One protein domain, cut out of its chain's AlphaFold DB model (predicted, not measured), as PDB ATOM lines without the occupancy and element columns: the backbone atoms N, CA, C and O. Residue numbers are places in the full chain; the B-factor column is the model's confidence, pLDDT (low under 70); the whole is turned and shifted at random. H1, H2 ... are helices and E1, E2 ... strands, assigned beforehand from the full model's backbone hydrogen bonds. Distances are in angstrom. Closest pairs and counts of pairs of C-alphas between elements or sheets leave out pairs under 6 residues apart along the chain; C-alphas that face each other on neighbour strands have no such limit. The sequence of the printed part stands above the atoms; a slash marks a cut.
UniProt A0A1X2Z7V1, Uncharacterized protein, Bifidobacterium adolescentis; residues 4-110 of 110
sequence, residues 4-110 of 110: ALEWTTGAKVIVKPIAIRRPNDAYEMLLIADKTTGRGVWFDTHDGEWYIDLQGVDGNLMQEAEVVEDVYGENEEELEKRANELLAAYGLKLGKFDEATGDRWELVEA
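This is residues 4 to 110 of the 110 residues of an uncharacterized protein of Bifidobacterium adolescentis (UniProt A0A1X2Z7V1). A sheet of five strands, curled like part of a barrel, holds the long helix H2 on its inner side, where the helix packs mainly on the two edge strands, E7 and E8. A smaller, strongly twisted sheet of four strands sits at one end of the long axis, and the short helix H1 lies on the other face of the large sheet. The printed part has 107 residues, with two named helices and nine named strands in the order E1 E2 E3 E4 E5 E6 H1 E7 H2 E8 E9. The large sheet runs E7 E4 E3 E9 E8, antiparallel throughout; the small one runs E2 E1 E6 E5 and is mixed. The class is mixed, helices and strands; the whole is compact, with a radius of gyration of the C-alphas of 13.5 A, yet elongated, spanning 43 by 26 by 24 A.

Start at residue 4, where E1, residues 4 to 6, and E2, residues 12 to 14, form an antiparallel hairpin; N 13 and O 4 are 2.8 A apart, within hydrogen-bond range. Across a break of 2 residues E2 runs on, at 74 degrees, into E3, residues 17 to 23. E3 and E4, residues 28 to 34, are the next hairpin, at 150 degrees between directions, with N 22 and O 29 at 2.8 A. Look then at E5, residues 41 to 44: the closest C-alphas of E4 and E5 are those of Ala 33 and Val 41, at 5.0 A. E5 and E6, residues 49 to 52, form a hairpin with N 51 and O 42 at 2.8 A. E6 is parallel to E1, with N 5 and O 50 at 2.8 A; the pairing of E1 is staggered, with E2 over residues 4 to 5 and with E6 over residues 5 to 6. H1, residues 61 to 64, is on the large sheet at a height over the sheet of 7.7 A, and it only grazes the small sheet. E7, residues 67 to 71, is antiparallel to E4, with N 28 and O 71 at 2.8 A. H2, residues 76 to 90, is on the large sheet, on the opposite face from H1; the closest C-alphas of E7 and H2 are those of Val 71 and Ala 83, at 5.4 A. At E8, residues 92 to 97, the C-alphas closest to H2 are those of Lys 93 and Asn 84, at 4.9 A. E8 and E9, residues 104 to 109, are a hairpin with N 95 and O 106 at 2.7 A, and E9 is antiparallel to E3, with N 19 and O 105 at 2.9 A. H1 and H2 are apart. In H2, 9 of 11 O i to N i+4 pairs are within hydrogen-bond range; H1 is too short for such a pair.

Find C-alpha 4 at (226.920, 207.165, 236.231), where E1 begins. From C-alpha 17, E3 runs 19.3 A to C-alpha 23 at (226.942, 217.185, 260.399), and E4 comes back over 19.5 A. H2 runs 21.2 A from its first to its last C-alpha. E8 measures 14.6 A, and E9 runs 16.3 A to C-alpha 109 at (222.178, 220.705, 236.805).

The two C-alphas farthest apart are those of Thr 9 and Glu 74, at 43.5 A. The printed part has no cut, and no link is long. Mean pLDDT of the printed part is 92.5; look for values under 70 at residues 25 to 26 and residue 57.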
ATOM      1  N   ALA A   4     225.649 207.698 235.748       97.50
ATOM      2  CA  ALA A   4     226.920 207.165 236.231       97.50
ATOM      3  C   ALA A   4     227.245 205.836 235.528       97.50
ATOM      4  O   ALA A   4     226.347 205.180 234.986       97.50
ATOM      5  N   LEU A   5     228.513 205.444 235.521       98.12
ATOM      6  CA  LEU A   5     228.977 204.116 235.144       98.12
ATOM      7  C   LEU A   5     228.859 203.187 236.353       98.12
ATOM      8  O   LEU A   5     229.329 203.495 237.446       98.12
ATOM      9  N   GLU A   6     228.224 202.035 236.169       96.62
ATOM     10  CA  GLU A   6     228.254 200.996 237.190       96.62
ATOM     11  C   GLU A   6     229.664 200.400 237.241       96.62
ATOM     12  O   GLU A   6     230.192 199.943 236.227       96.62
ATOM     13  N   TRP A   7     230.275 200.437 238.422       94.44
ATOM     14  CA  TRP A   7     231.698 200.157 238.618       94.44
ATOM     15  C   TRP A   7     232.142 198.773 238.127       94.44
ATOM     16  O   TRP A   7     233.205 198.623 237.531       94.44
ATOM     17  N   THR A   8     231.321 197.749 238.340       93.00
ATOM     18  CA  THR A   8     231.698 196.357 238.061       93.00
ATOM     19  C   THR A   8     231.558 195.988 236.579       93.00
ATOM     20  O   THR A   8     232.289 195.147 236.060       93.00
ATOM     21  N   THR A   9     230.582 196.572 235.891       95.38
ATOM     22  CA  THR A   9     230.132 196.190 234.545       95.38
ATOM     23  C   THR A   9     230.456 197.244 233.495       95.38
ATOM     24  O   THR A   9     230.410 196.941 232.302       95.38
ATOM     25  N   GLY A  10     230.748 198.480 233.910       95.56
ATOM     26  CA  GLY A  10     230.914 199.636 233.032       95.56
ATOM     27  C   GLY A  10     229.615 200.085 232.353       95.56
ATOM     28  O   GLY A  10     229.648 200.875 231.410       95.56
ATOM     29  N   ALA A  11     228.457 199.566 232.773       97.19
ATOM     30  CA  ALA A  11     227.179 199.929 232.179       97.19
ATOM     31  C   ALA A  11     226.774 201.350 232.587       97.19
ATOM     32  O   ALA A  11     226.796 201.700 233.764       97.19
ATOM     33  N   LYS A  12     226.325 202.159 231.626       97.44
ATOM     34  CA  LYS A  12     225.779 203.487 231.917       97.44
ATOM     35  C   LYS A  12     224.369 203.364 232.491       97.44
ATOM     36  O   LYS A  12     223.478 202.820 231.836       97.44
ATOM     37  N   VAL A  13     224.158 203.906 233.685       97.06
ATOM     38  CA  VAL A  13     222.877 203.871 234.399       97.06
ATOM     39  C   VAL A  13     222.359 205.278 234.682       97.06
ATOM     40  O   VAL A  13     223.122 206.236 234.801       97.06
ATOM     41  N   ILE A  14     221.035 205.411 234.763       96.94
ATOM     42  CA  ILE A  14     220.379 206.663 235.159       96.94
ATOM     43  C   ILE A  14     220.399 206.749 236.682       96.94
ATOM     44  O   ILE A  14     219.967 205.816 237.355       96.94
ATOM     45  N   VAL A  15     220.836 207.893 237.200       96.56
ATOM     46  CA  VAL A  15     220.916 208.181 238.632       96.56
ATOM     47  C   VAL A  15     220.023 209.378 238.956       96.56
ATOM     48  O   VAL A  15     219.872 210.299 238.149       96.56
ATOM     49  N   LYS A  16     219.407 209.363 240.139       96.62
ATOM     50  CA  LYS A  16     218.680 210.502 240.707       96.62
ATOM     51  C   LYS A  16     219.519 211.087 241.843       96.62
ATOM     52  O   LYS A  16     219.330 210.665 242.985       96.62
ATOM     53  N   PRO A  17     220.454 212.003 241.545       97.12
ATOM     54  CA  PRO A  17     221.413 212.457 242.535       97.12
ATOM     55  C   PRO A  17     220.715 213.270 243.633       97.12
ATOM     56  O   PRO A  17     219.825 214.084 243.371       97.12
ATOM     57  N   ILE A  18     221.127 213.028 244.870       97.50
ATOM     58  CA  ILE A  18     220.764 213.790 246.065       97.50
ATOM     59  C   ILE A  18     222.033 214.120 246.844       97.50
ATOM     60  O   ILE A  18     222.989 213.347 246.827       97.50
ATOM     61  N   ALA A  19     222.021 215.250 247.544       97.25
ATOM     62  CA  ALA A  19     223.038 215.606 248.522       97.25
ATOM     63  C   ALA A  19     222.477 215.338 249.916       97.25
ATOM     64  O   ALA A  19     221.439 215.892 250.272       97.25
ATOM     65  N   ILE A  20     223.140 214.490 250.696       95.88
ATOM     66  CA  ILE A  20     222.746 214.169 252.069       95.88
ATOM     67  C   ILE A  20     223.628 214.973 253.023       95.88
ATOM     68  O   ILE A  20     224.852 214.838 252.998       95.88
ATOM     69  N   ARG A  21     222.993 215.790 253.867       92.56
ATOM     70  CA  ARG A  21     223.617 216.551 254.951       92.56
ATOM     71  C   ARG A  21     224.264 215.582 255.927       92.56
ATOM     72  O   ARG A  21     223.595 214.738 256.525       92.56
ATOM     73  N   ARG A  22     225.558 215.758 256.152       88.06
ATOM     74  CA  ARG A  22     226.282 215.124 257.244       88.06
ATOM     75  C   ARG A  22     226.848 216.209 258.160       88.06
ATOM     76  O   ARG A  22     227.777 216.912 257.761       88.06
ATOM     77  N   PRO A  23     226.348 216.310 259.401       76.75
ATOM     78  CA  PRO A  23     226.942 217.185 260.399       76.75
ATOM     79  C   PRO A  23     228.378 216.751 260.719       76.75
ATOM     80  O   PRO A  23     228.645 215.561 260.920       76.75
ATOM     81  N   ASN A  24     229.291 217.711 260.797       77.69
ATOM     82  CA  ASN A  24     230.606 217.573 261.415       77.69
ATOM     83  C   ASN A  24     230.844 218.817 262.283       77.69
ATOM     84  O   ASN A  24     230.295 219.888 262.031       77.69
ATOM     85  N   ASP A  25     231.595 218.641 263.366       69.69
ATOM     86  CA  ASP A  25     231.750 219.614 264.446       69.69
ATOM     87  C   ASP A  25     232.361 220.955 263.990       69.69
ATOM     88  O   ASP A  25     232.195 221.961 264.678       69.69
ATOM     89  N   ALA A  26     233.068 220.990 262.850       67.31
ATOM     90  CA  ALA A  26     233.728 222.192 262.324       67.31
ATOM     91  C   ALA A  26     233.121 222.749 261.019       67.31
ATOM     92  O   ALA A  26     233.263 223.938 260.740       67.31
ATOM     93  N   TYR A  27     232.486 221.901 260.215       72.31
ATOM     94  CA  TYR A  27     231.884 222.224 258.919       72.31
ATOM     95  C   TYR A  27     230.876 221.138 258.561       72.31
ATOM     96  O   TYR A  27     230.906 220.048 259.126       72.31
ATOM     97  N   GLU A  28     230.001 221.399 257.603       85.81
ATOM     98  CA  GLU A  28     229.124 220.370 257.061       85.81
ATOM     99  C   GLU A  28     229.767 219.659 255.881       85.81
ATOM    100  O   GLU A  28     230.580 220.215 255.142       85.81
ATOM    101  N   MET A  29     229.384 218.400 255.715       92.81
ATOM    102  CA  MET A  29     229.687 217.631 254.521       92.81
ATOM    103  C   MET A  29     228.397 217.288 253.796       92.81
ATOM    104  O   MET A  29     227.364 217.050 254.427       92.81
ATOM    105  N   LEU A  30     228.483 217.187 252.475       95.50
ATOM    106  CA  LEU A  30     227.431 216.599 251.658       95.50
ATOM    107  C   LEU A  30     227.930 215.288 251.066       95.50
ATOM    108  O   LEU A  30     228.993 215.248 250.452       95.50
ATOM    109  N   LEU A  31     227.149 214.227 251.243       96.38
ATOM    110  CA  LEU A  31     227.374 212.946 250.579       96.38
ATOM    111  C   LEU A  31     226.491 212.877 249.336       96.38
ATOM    112  O   LEU A  31     225.272 213.048 249.447       96.38
ATOM    113  N   ILE A  32     227.079 212.619 248.170       97.19
ATOM    114  CA  ILE A  32     226.315 212.461 246.929       97.19
ATOM    115  C   ILE A  32     225.863 211.009 246.788       97.19
ATOM    116  O   ILE A  32     226.665 210.076 246.777       97.19
ATOM    117  N   ALA A  33     224.552 210.813 246.675       96.69
ATOM    118  CA  ALA A  33     223.951 209.490 246.583       96.69
ATOM    119  C   ALA A  33     222.861 209.430 245.509       96.69
ATOM    120  O   ALA A  33     222.294 210.446 245.104       96.69
ATOM    121  N   ASP A  34     222.524 208.222 245.071       96.38
ATOM    122  CA  ASP A  34     221.350 207.974 244.246       96.38
ATOM    123  C   ASP A  34     220.110 207.789 245.128       96.38
ATOM    124  O   ASP A  34     220.026 206.867 245.938       96.38
ATOM    125  N   LYS A  35     219.084 208.615 244.913       95.31
ATOM    126  CA  LYS A  35     217.804 208.538 245.633       95.31
ATOM    127  C   LYS A  35     217.093 207.197 245.449       95.31
ATOM    128  O   LYS A  35     216.315 206.805 246.313       95.31
ATOM    129  N   THR A  36     217.288 206.529 244.310       94.31
ATOM    130  CA  THR A  36     216.540 205.307 243.974       94.31
ATOM    131  C   THR A  36     217.089 204.092 244.712       94.31
ATOM    132  O   THR A  36     216.323 203.290 245.238       94.31
ATOM    133  N   THR A  37     218.410 203.956 244.733       93.94
ATOM    134  CA  THR A  37     219.109 202.795 245.294       93.94
ATOM    135  C   THR A  37     219.659 203.050 246.693       93.94
ATOM    136  O   THR A  37     219.926 202.095 247.418       93.94
ATOM    137  N   GLY A  38     219.817 204.317 247.084       92.75
ATOM    138  CA  GLY A  38     220.461 204.723 248.331       92.75
ATOM    139  C   GLY A  38     221.981 204.553 248.324       92.75
ATOM    140  O   GLY A  38     222.585 204.630 249.388       92.75
ATOM    141  N   ARG A  39     222.595 204.293 247.162       94.62
ATOM    142  CA  ARG A  39     224.041 204.074 247.016       94.62
ATOM    143  C   ARG A  39     224.802 205.374 246.834       94.62
ATOM    144  O   ARG A  39     224.264 206.329 246.273       94.62
ATOM    145  N   GLY A  40     226.057 205.375 247.280       95.88
ATOM    146  CA  GLY A  40     226.988 206.466 247.026       95.88
ATOM    147  C   GLY A  40     227.288 206.585 245.537       95.88
ATOM    148  O   GLY A  40     227.315 205.588 244.812       95.88
ATOM    149  N   VAL A  41     227.467 207.819 245.082       96.75
ATOM    150  CA  VAL A  41     227.869 208.131 243.713       96.75
ATOM    151  C   VAL A  41     229.099 209.017 243.815       96.75
ATOM    152  O   VAL A  41     229.065 210.005 244.552       96.75
ATOM    153  N   TRP A  42     230.177 208.664 243.119       96.75
ATOM    154  CA  TRP A  42     231.457 209.371 243.216       96.75
ATOM    155  C   TRP A  42     231.977 209.821 241.859       96.75
ATOM    156  O   TRP A  42     231.653 209.211 240.837       96.75
ATOM    157  N   PHE A  43     232.748 210.905 241.845       96.69
ATOM    158  CA  PHE A  43     233.335 211.438 240.621       96.69
ATOM    159  C   PHE A  43     234.804 211.035 240.540       96.69
ATOM    160  O   PHE A  43     235.602 211.396 241.406       96.69
ATOM    161  N   ASP A  44     235.188 210.299 239.499       95.06
ATOM    162  CA  ASP A  44     236.594 209.985 239.278       95.06
ATOM    163  C   ASP A  44     237.258 211.111 238.476       95.06
ATOM    164  O   ASP A  44     236.991 211.344 237.299       95.06
ATOM    165  N   THR A  45     238.162 211.839 239.130       92.44
ATOM    166  CA  THR A  45     238.909 212.936 238.495       92.44
ATOM    167  C   THR A  45     239.904 212.472 237.426       92.44
ATOM    168  O   THR A  45     240.385 213.304 236.653       92.44
ATOM    169  N   HIS A  46     240.241 211.178 237.365       93.38
ATOM    170  CA  HIS A  46     241.177 210.644 236.380       93.38
ATOM    171  C   HIS A  46     240.572 210.577 234.974       93.38
ATOM    172  O   HIS A  46     241.252 210.912 234.002       93.38
ATOM    173  N   ASP A  47     239.311 210.156 234.869       95.12
ATOM    174  CA  ASP A  47     238.595 210.019 233.600       95.12
ATOM    175  C   ASP A  47     237.440 211.020 233.429       95.12
ATOM    176  O   ASP A  47     236.966 211.216 232.310       95.12
ATOM    177  N   GLY A  48     237.055 211.723 234.496       93.19
ATOM    178  CA  GLY A  48     235.984 212.710 234.481       93.19
ATOM    179  C   GLY A  48     234.588 212.091 234.441       93.19
ATOM    180  O   GLY A  48     233.650 212.761 233.999       93.19
ATOM    181  N   GLU A  49     234.440 210.834 234.858       95.75
ATOM    182  CA  GLU A  49     233.168 210.119 234.874       95.75
ATOM    183  C   GLU A  49     232.615 209.961 236.296       95.75
ATOM    184  O   GLU A  49     233.330 209.916 237.300       95.75
ATOM    185  N   TRP A  50     231.290 209.860 236.378       97.62
ATOM    186  CA  TRP A  50     230.603 209.488 237.610       97.62
ATOM    187  C   TRP A  50     230.465 207.985 237.701       97.62
ATOM    188  O   TRP A  50     230.120 207.333 236.715       97.62
ATOM    189  N   TYR A  51     230.612 207.454 238.905       97.19
ATOM    190  CA  TYR A  51     230.530 206.033 239.181       97.19
ATOM    191  C   TYR A  51     229.544 205.720 240.300       97.19
ATOM    192  O   TYR A  51     229.261 206.543 241.169       97.19
ATOM    193  N   ILE A  52     228.997 204.508 240.247       96.81
ATOM    194  CA  ILE A  52     228.121 203.936 241.268       96.81
ATOM    195  C   ILE A  52     228.408 202.439 241.386       96.81
ATOM    196  O   ILE A  52     228.512 201.737 240.380       96.81
ATOM    197  N   ASP A  53     228.502 201.925 242.608       95.12
ATOM    198  CA  ASP A  53     228.606 200.487 242.847       95.12
ATOM    199  C   ASP A  53     227.236 199.941 243.271       95.12
ATOM    200  O   ASP A  53     226.786 200.098 244.407       95.12
ATOM    201  N   LEU A  54     226.545 199.306 242.323       93.38
ATOM    202  CA  LEU A  54     225.242 198.685 242.576       93.38
ATOM    203  C   LEU A  54     225.366 197.301 243.226       93.38
ATOM    204  O   LEU A  54     224.367 196.766 243.714       93.38
ATOM    205  N   GLN A  55     226.566 196.722 243.227       87.75
ATOM    206  CA  GLN A  55     226.851 195.371 243.708       87.75
ATOM    207  C   GLN A  55     227.585 195.362 245.055       87.75
ATOM    208  O   GLN A  55     227.659 194.311 245.693       87.75
ATOM    209  N   GLY A  56     228.068 196.521 245.507       79.88
ATOM    210  CA  GLY A  56     228.751 196.711 246.781       79.88
ATOM    211  C   GLY A  56     227.959 196.159 247.969       79.88
ATOM    212  O   GLY A  56     226.733 196.283 248.055       79.88
ATOM    213  N   VAL A  57     228.655 195.527 248.909       68.81
ATOM    214  CA  VAL A  57     228.027 194.746 249.991       68.81
ATOM    215  C   VAL A  57     227.782 195.534 251.277       68.81
ATOM    216  O   VAL A  57     226.936 195.124 252.069       68.81
ATOM    217  N   ASP A  58     228.442 196.680 251.453       72.94
ATOM    218  CA  ASP A  58     228.462 197.371 252.746       72.94
ATOM    219  C   ASP A  58     227.493 198.563 252.812       72.94
ATOM    220  O   ASP A  58     226.980 198.865 253.890       72.94
ATOM    221  N   GLY A  59     227.189 199.219 251.679       73.56
ATOM    222  CA  GLY A  59     226.237 200.341 251.626       73.56
ATOM    223  C   GLY A  59     226.690 201.537 252.460       73.56
ATOM    224  O   GLY A  59     225.878 202.352 252.905       73.56
ATOM    225  N   ASN A  60     227.992 201.606 252.735       87.50
ATOM    226  CA  ASN A  60     228.565 202.612 253.598       87.50
ATOM    227  C   ASN A  60     228.845 203.866 252.774       87.50
ATOM    228  O   ASN A  60     229.917 204.013 252.192       87.50
ATOM    229  N   LEU A  61     227.892 204.798 252.782       89.44
ATOM    230  CA  LEU A  61     228.005 206.069 252.061       89.44
ATOM    231  C   LEU A  61     229.294 206.838 252.379       89.44
ATOM    232  O   LEU A  61     229.789 207.552 251.522       89.44
ATOM    233  N   MET A  62     229.884 206.661 253.565       85.19
ATOM    234  CA  MET A  62     231.152 207.312 253.915       85.19
ATOM    235  C   MET A  62     232.360 206.822 253.112       85.19
ATOM    236  O   MET A  62     233.391 207.484 253.112       85.19
ATOM    237  N   GLN A  63     232.265 205.639 252.515       87.06
ATOM    238  CA  GLN A  63     233.316 205.042 251.692       87.06
ATOM    239  C   GLN A  63     232.941 205.045 250.209       87.06
ATOM    240  O   GLN A  63     233.828 205.028 249.365       87.06
ATOM    241  N   GLU A  64     231.639 205.041 249.908       91.44
ATOM    242  CA  GLU A  64     231.110 204.882 248.550       91.44
ATOM    243  C   GLU A  64     230.755 206.215 247.864       91.44
ATOM    244  O   GLU A  64     230.675 206.256 246.641       91.44
ATOM    245  N   ALA A  65     230.467 207.286 248.611       95.44
ATOM    246  CA  ALA A  65     229.964 208.539 248.043       95.44
ATOM    247  C   ALA A  65     231.066 209.575 247.800       95.44
ATOM    248  O   ALA A  65     232.019 209.668 248.576       95.44
ATOM    249  N   GLU A  66     230.859 210.437 246.798       96.38
ATOM    250  CA  GLU A  66     231.558 211.721 246.745       96.38
ATOM    251  C   GLU A  66     231.239 212.514 248.011       96.38
ATOM    252  O   GLU A  66     230.068 212.646 248.397       96.38
ATOM    253  N   VAL A  67     232.278 213.075 248.623       95.12
ATOM    254  CA  VAL A  67     232.152 213.935 249.794       95.12
ATOM    255  C   VAL A  67     232.494 215.360 249.393       95.12
ATOM    256  O   VAL A  67     233.638 215.672 249.077       95.12
ATOM    257  N   VAL A  68     231.500 216.240 249.457       94.69
ATOM    258  CA  VAL A  68     231.722 217.682 249.357       94.69
ATOM    259  C   VAL A  68     231.978 218.206 250.764       94.69
ATOM    260  O   VAL A  68     231.060 218.287 251.581       94.69
ATOM    261  N   GLU A  69     233.241 218.498 251.056       93.06
ATOM    262  CA  GLU A  69     233.686 219.090 252.322       93.06
ATOM    263  C   GLU A  69     233.605 220.625 252.289       93.06
ATOM    264  O   GLU A  69     233.243 221.219 251.275       93.06
ATOM    265  N   ASP A  70     233.943 221.281 253.402       92.38
ATOM    266  CA  ASP A  70     233.999 222.746 253.517       92.38
ATOM    267  C   ASP A  70     232.681 223.473 253.185       92.38
ATOM    268  O   ASP A  70     232.681 224.605 252.677       92.38
ATOM    269  N   VAL A  71     231.545 222.844 253.507       92.50
ATOM    270  CA  VAL A  71     230.223 223.476 253.447       92.50
ATOM    271  C   VAL A  71     229.961 224.184 254.775       92.50
ATOM    272  O   VAL A  71     229.813 223.555 255.818       92.50
ATOM    273  N   TYR A  72     229.943 225.516 254.757       90.31
ATOM    274  CA  TYR A  72     229.766 226.348 255.948       90.31
ATOM    275  C   TYR A  72     228.990 227.630 255.623       90.31
ATOM    276  O   TYR A  72     228.990 228.091 254.483       90.31
ATOM    277  N   GLY A  73     228.372 228.225 256.644       89.75
ATOM    278  CA  GLY A  73     227.671 229.509 256.579       89.75
ATOM    279  C   GLY A  73     227.115 229.904 257.949       89.75
ATOM    280  O   GLY A  73     226.865 229.033 258.783       89.75
ATOM    281  N   GLU A  74     226.926 231.201 258.207       89.31
ATOM    282  CA  GLU A  74     226.329 231.678 259.468       89.31
ATOM    283  C   GLU A  74     224.810 231.430 259.531       89.31
ATOM    284  O   GLU A  74     224.187 231.503 260.593       89.31
ATOM    285  N   ASN A  75     224.205 231.140 258.382       90.25
ATOM    286  CA  ASN A  75     222.796 230.831 258.198       90.25
ATOM    287  C   ASN A  75     222.617 229.872 257.004       90.25
ATOM    288  O   ASN A  75     223.560 229.606 256.257       90.25
ATOM    289  N   GLU A  76     221.397 229.361 256.818       87.81
ATOM    290  CA  GLU A  76     221.079 228.405 255.745       87.81
ATOM    291  C   GLU A  76     221.303 228.988 254.333       87.81
ATOM    292  O   GLU A  76     221.696 228.254 253.434       87.81
ATOM    293  N   GLU A  77     221.137 230.302 254.126       92.62
ATOM    294  CA  GLU A  77     221.376 230.943 252.819       92.62
ATOM    295  C   GLU A  77     222.871 230.960 252.460       92.62
ATOM    296  O   GLU A  77     223.255 230.634 251.335       92.62
ATOM    297  N   GLU A  78     223.737 231.308 253.412       94.50
ATOM    298  CA  GLU A  78     225.188 231.275 253.217       94.50
ATOM    299  C   GLU A  78     225.708 229.850 253.032       94.50
ATOM    300  O   GLU A  78     226.573 229.620 252.185       94.50
ATOM    301  N   LEU A  79     225.146 228.900 253.781       92.06
ATOM    302  CA  LEU A  79     225.462 227.482 253.656       92.06
ATOM    303  C   LEU A  79     225.080 226.960 252.270       92.06
ATOM    304  O   LEU A  79     225.910 226.352 251.594       92.06
ATOM    305  N   GLU A  80     223.858 227.245 251.813       94.06
ATOM    306  CA  GLU A  80     223.385 226.871 250.478       94.06
ATOM    307  C   GLU A  80     224.254 227.504 249.387       94.06
ATOM    308  O   GLU A  80     224.659 226.831 248.437       94.06
ATOM    309  N   LYS A  81     224.605 228.785 249.536       96.12
ATOM    310  CA  LYS A  81     225.507 229.469 248.608       96.12
ATOM    311  C   LYS A  81     226.862 228.768 248.537       96.12
ATOM    312  O   LYS A  81     227.339 228.492 247.436       96.12
ATOM    313  N   ARG A  82     227.470 228.454 249.684       96.19
ATOM    314  CA  ARG A  82     228.769 227.776 249.745       96.19
ATOM    315  C   ARG A  82     228.702 226.370 249.149       96.19
ATOM    316  O   ARG A  82     229.581 225.997 248.374       96.19
ATOM    317  N   ALA A  83     227.650 225.614 249.453       95.94
ATOM    318  CA  ALA A  83     227.406 224.306 248.859       95.94
ATOM    319  C   ALA A  83     227.297 224.394 247.329       95.94
ATOM    320  O   ALA A  83     227.933 223.616 246.624       95.94
ATOM    321  N   ASN A  84     226.552 225.369 246.804       97.69
ATOM    322  CA  ASN A  84     226.400 225.575 245.364       97.69
ATOM    323  C   ASN A  84     227.709 225.988 244.674       97.69
ATOM    324  O   ASN A  84     227.970 225.539 243.562       97.69
ATOM    325  N   GLU A  85     228.554 226.797 245.321       97.25
ATOM    326  CA  GLU A  85     229.893 227.132 244.809       97.25
ATOM    327  C   GLU A  85     230.778 225.886 244.649       97.25
ATOM    328  O   GLU A  85     231.493 225.762 243.657       97.25
ATOM    329  N   LEU A  86     230.713 224.958 245.606       96.56
ATOM    330  CA  LEU A  86     231.477 223.710 245.577       96.56
ATOM    331  C   LEU A  86     230.896 222.711 244.568       96.56
ATOM    332  O   LEU A  86     231.628 222.146 243.757       96.56
ATOM    333  N   LEU A  87     229.572 222.545 244.559       96.75
ATOM    334  CA  LEU A  87     228.859 221.667 243.628       96.75
ATOM    335  C   LEU A  87     229.006 222.112 242.164       96.75
ATOM    336  O   LEU A  87     228.955 221.277 241.260       96.75
ATOM    337  N   ALA A  88     229.270 223.396 241.908       96.06
ATOM    338  CA  ALA A  88     229.515 223.898 240.559       96.06
ATOM    339  C   ALA A  88     230.742 223.254 239.887       96.06
ATOM    340  O   ALA A  88     230.749 223.121 238.662       96.06
ATOM    341  N   ALA A  89     231.739 222.787 240.655       93.69
ATOM    342  CA  ALA A  89     232.873 222.021 240.121       93.69
ATOM    343  C   ALA A  89     232.433 220.715 239.433       93.69
ATOM    344  O   ALA A  89     233.106 220.216 238.534       93.69
ATOM    345  N   TYR A  90     231.263 220.216 239.822       93.25
ATOM    346  CA  TYR A  90     230.628 219.006 239.324       93.25
ATOM    347  C   TYR A  90     229.497 219.288 238.318       93.25
ATOM    348  O   TYR A  90     228.829 218.361 237.862       93.25
ATOM    349  N   GLY A  91     229.239 220.561 237.985       94.19
ATOM    350  CA  GLY A  91     228.090 220.969 237.167       94.19
ATOM    351  C   GLY A  91     226.737 220.801 237.871       94.19
ATOM    352  O   GLY A  91     225.705 220.689 237.206       94.19
ATOM    353  N   LEU A  92     226.735 220.762 239.206       96.06
ATOM    354  CA  LEU A  92     225.557 220.533 240.038       96.06
ATOM    355  C   LEU A  92     225.266 221.737 240.939       96.06
ATOM    356  O   LEU A  92     226.129 222.572 241.200       96.06
ATOM    357  N   LYS A  93     224.041 221.794 241.453       97.25
ATOM    358  CA  LYS A  93     223.632 222.674 242.553       97.25
ATOM    359  C   LYS A  93     222.542 222.014 243.394       97.25
ATOM    360  O   LYS A  93     221.853 221.098 242.927       97.25
ATOM    361  N   LEU A  94     222.374 222.496 244.621       97.06
ATOM    362  CA  LEU A  94     221.262 222.137 245.489       97.06
ATOM    363  C   LEU A  94     219.938 222.552 244.838       97.06
ATOM    364  O   LEU A  94     219.778 223.652 244.309       97.06
ATOM    365  N   GLY A  95     218.993 221.621 244.846       96.31
ATOM    366  CA  GLY A  95     217.609 221.818 244.453       96.31
ATOM    367  C   GLY A  95     216.704 221.878 245.678       96.31
ATOM    368  O   GLY A  95     217.027 222.471 246.705       96.31
ATOM    369  N   LYS A  96     215.533 221.248 245.577       95.62
ATOM    370  CA  LYS A  96     214.555 221.255 246.663       95.62
ATOM    371  C   LYS A  96     215.060 220.440 247.860       95.62
ATOM    372  O   LYS A  96     215.452 219.284 247.696       95.62
ATOM    373  N   PHE A  97     214.968 221.015 249.059       95.31
ATOM    374  CA  PHE A  97     215.169 220.284 250.309       95.31
ATOM    375  C   PHE A  97     214.011 219.313 250.580       95.31
ATOM    376  O   PHE A  97     212.835 219.656 250.414       95.31
ATOM    377  N   ASP A  98     214.340 218.095 250.995       94.12
ATOM    378  CA  ASP A  98     213.368 217.085 251.397       94.12
ATOM    379  C   ASP A  98     212.985 217.284 252.870       94.12
ATOM    380  O   ASP A  98     213.625 216.762 253.783       94.12
ATOM    381  N   GLU A  99     211.914 218.044 253.106       92.19
ATOM    382  CA  GLU A  99     211.393 218.302 254.457       92.19
ATOM    383  C   GLU A  99     210.916 217.032 255.179       92.19
ATOM    384  O   GLU A  99     210.802 217.036 256.404       92.19
ATOM    385  N   ALA A 100     210.618 215.946 254.453       91.38
ATOM    386  CA  ALA A 100     210.116 214.719 255.063       91.38
ATOM    387  C   ALA A 100     211.236 213.910 255.725       91.38
ATOM    388  O   ALA A 100     211.019 213.337 256.794       91.38
ATOM    389  N   THR A 101     212.420 213.849 255.106       88.38
ATOM    390  CA  THR A 101     213.592 213.197 255.714       88.38
ATOM    391  C   THR A 101     214.427 214.169 256.546       88.38
ATOM    392  O   THR A 101     215.052 213.743 257.513       88.38
ATOM    393  N   GLY A 102     214.397 215.467 256.221       89.94
ATOM    394  CA  GLY A 102     215.002 216.534 257.022       89.94
ATOM    395  C   GLY A 102     216.528 216.590 256.961       89.94
ATOM    396  O   GLY A 102     217.151 217.224 257.809       89.94
ATOM    397  N   ASP A 103     217.138 215.919 255.985       92.62
ATOM    398  CA  ASP A 103     218.585 215.703 255.913       92.62
ATOM    399  C   ASP A 103     219.153 215.745 254.489       92.62
ATOM    400  O   ASP A 103     220.328 215.446 254.311       92.62
ATOM    401  N   ARG A 104     218.364 216.040 253.451       95.19
ATOM    402  CA  ARG A 104     218.846 215.918 252.068       95.19
ATOM    403  C   ARG A 104     218.188 216.885 251.103       95.19
ATOM    404  O   ARG A 104     217.034 217.266 251.274       95.19
ATOM    405  N   TRP A 105     218.909 217.196 250.036       96.75
ATOM    406  CA  TRP A 105     218.438 217.983 248.903       96.75
ATOM    407  C   TRP A 105     218.434 217.137 247.637       96.75
ATOM    408  O   TRP A 105     219.286 216.266 247.446       96.75
ATOM    409  N   GLU A 106     217.503 217.422 246.733       96.81
ATOM    410  CA  GLU A 106     217.666 217.040 245.330       96.81
ATOM    411  C   GLU A 106     218.894 217.743 244.742       96.81
ATOM    412  O   GLU A 106     219.163 218.893 245.084       96.81
ATOM    413  N   LEU A 107     219.629 217.075 243.852       97.38
ATOM    414  CA  LEU A 107     220.677 217.712 243.055       97.38
ATOM    415  C   LEU A 107     220.182 217.932 241.630       97.38
ATOM    416  O   LEU A 107     219.583 217.047 241.013       97.38
ATOM    417  N   VAL A 108     220.435 219.130 241.109       96.12
ATOM    418  CA  VAL A 108     220.039 219.539 239.758       96.12
ATOM    419  C   VAL A 108     221.239 220.094 238.997       96.12
ATOM    420  O   VAL A 108     222.224 220.509 239.600       96.12
ATOM    421  N   GLU A 109     221.157 220.096 237.667       92.69
ATOM    422  CA  GLU A 109     222.178 220.705 236.805       92.69
ATOM    423  C   GLU A 109     222.267 222.222 237.079       92.69
ATOM    424  O   GLU A 109     221.236 222.895 237.240       92.69
ATOM    425  N   ALA A 110     223.500 222.729 237.198       86.12
ATOM    426  CA  ALA A 110     223.797 224.123 237.539       86.12
ATOM    427  C   ALA A 110     223.386 225.115 236.442       86.12
ATOM    428  O   ALA A 110     223.684 224.873 235.253       86.12
TER     429      ALA A 110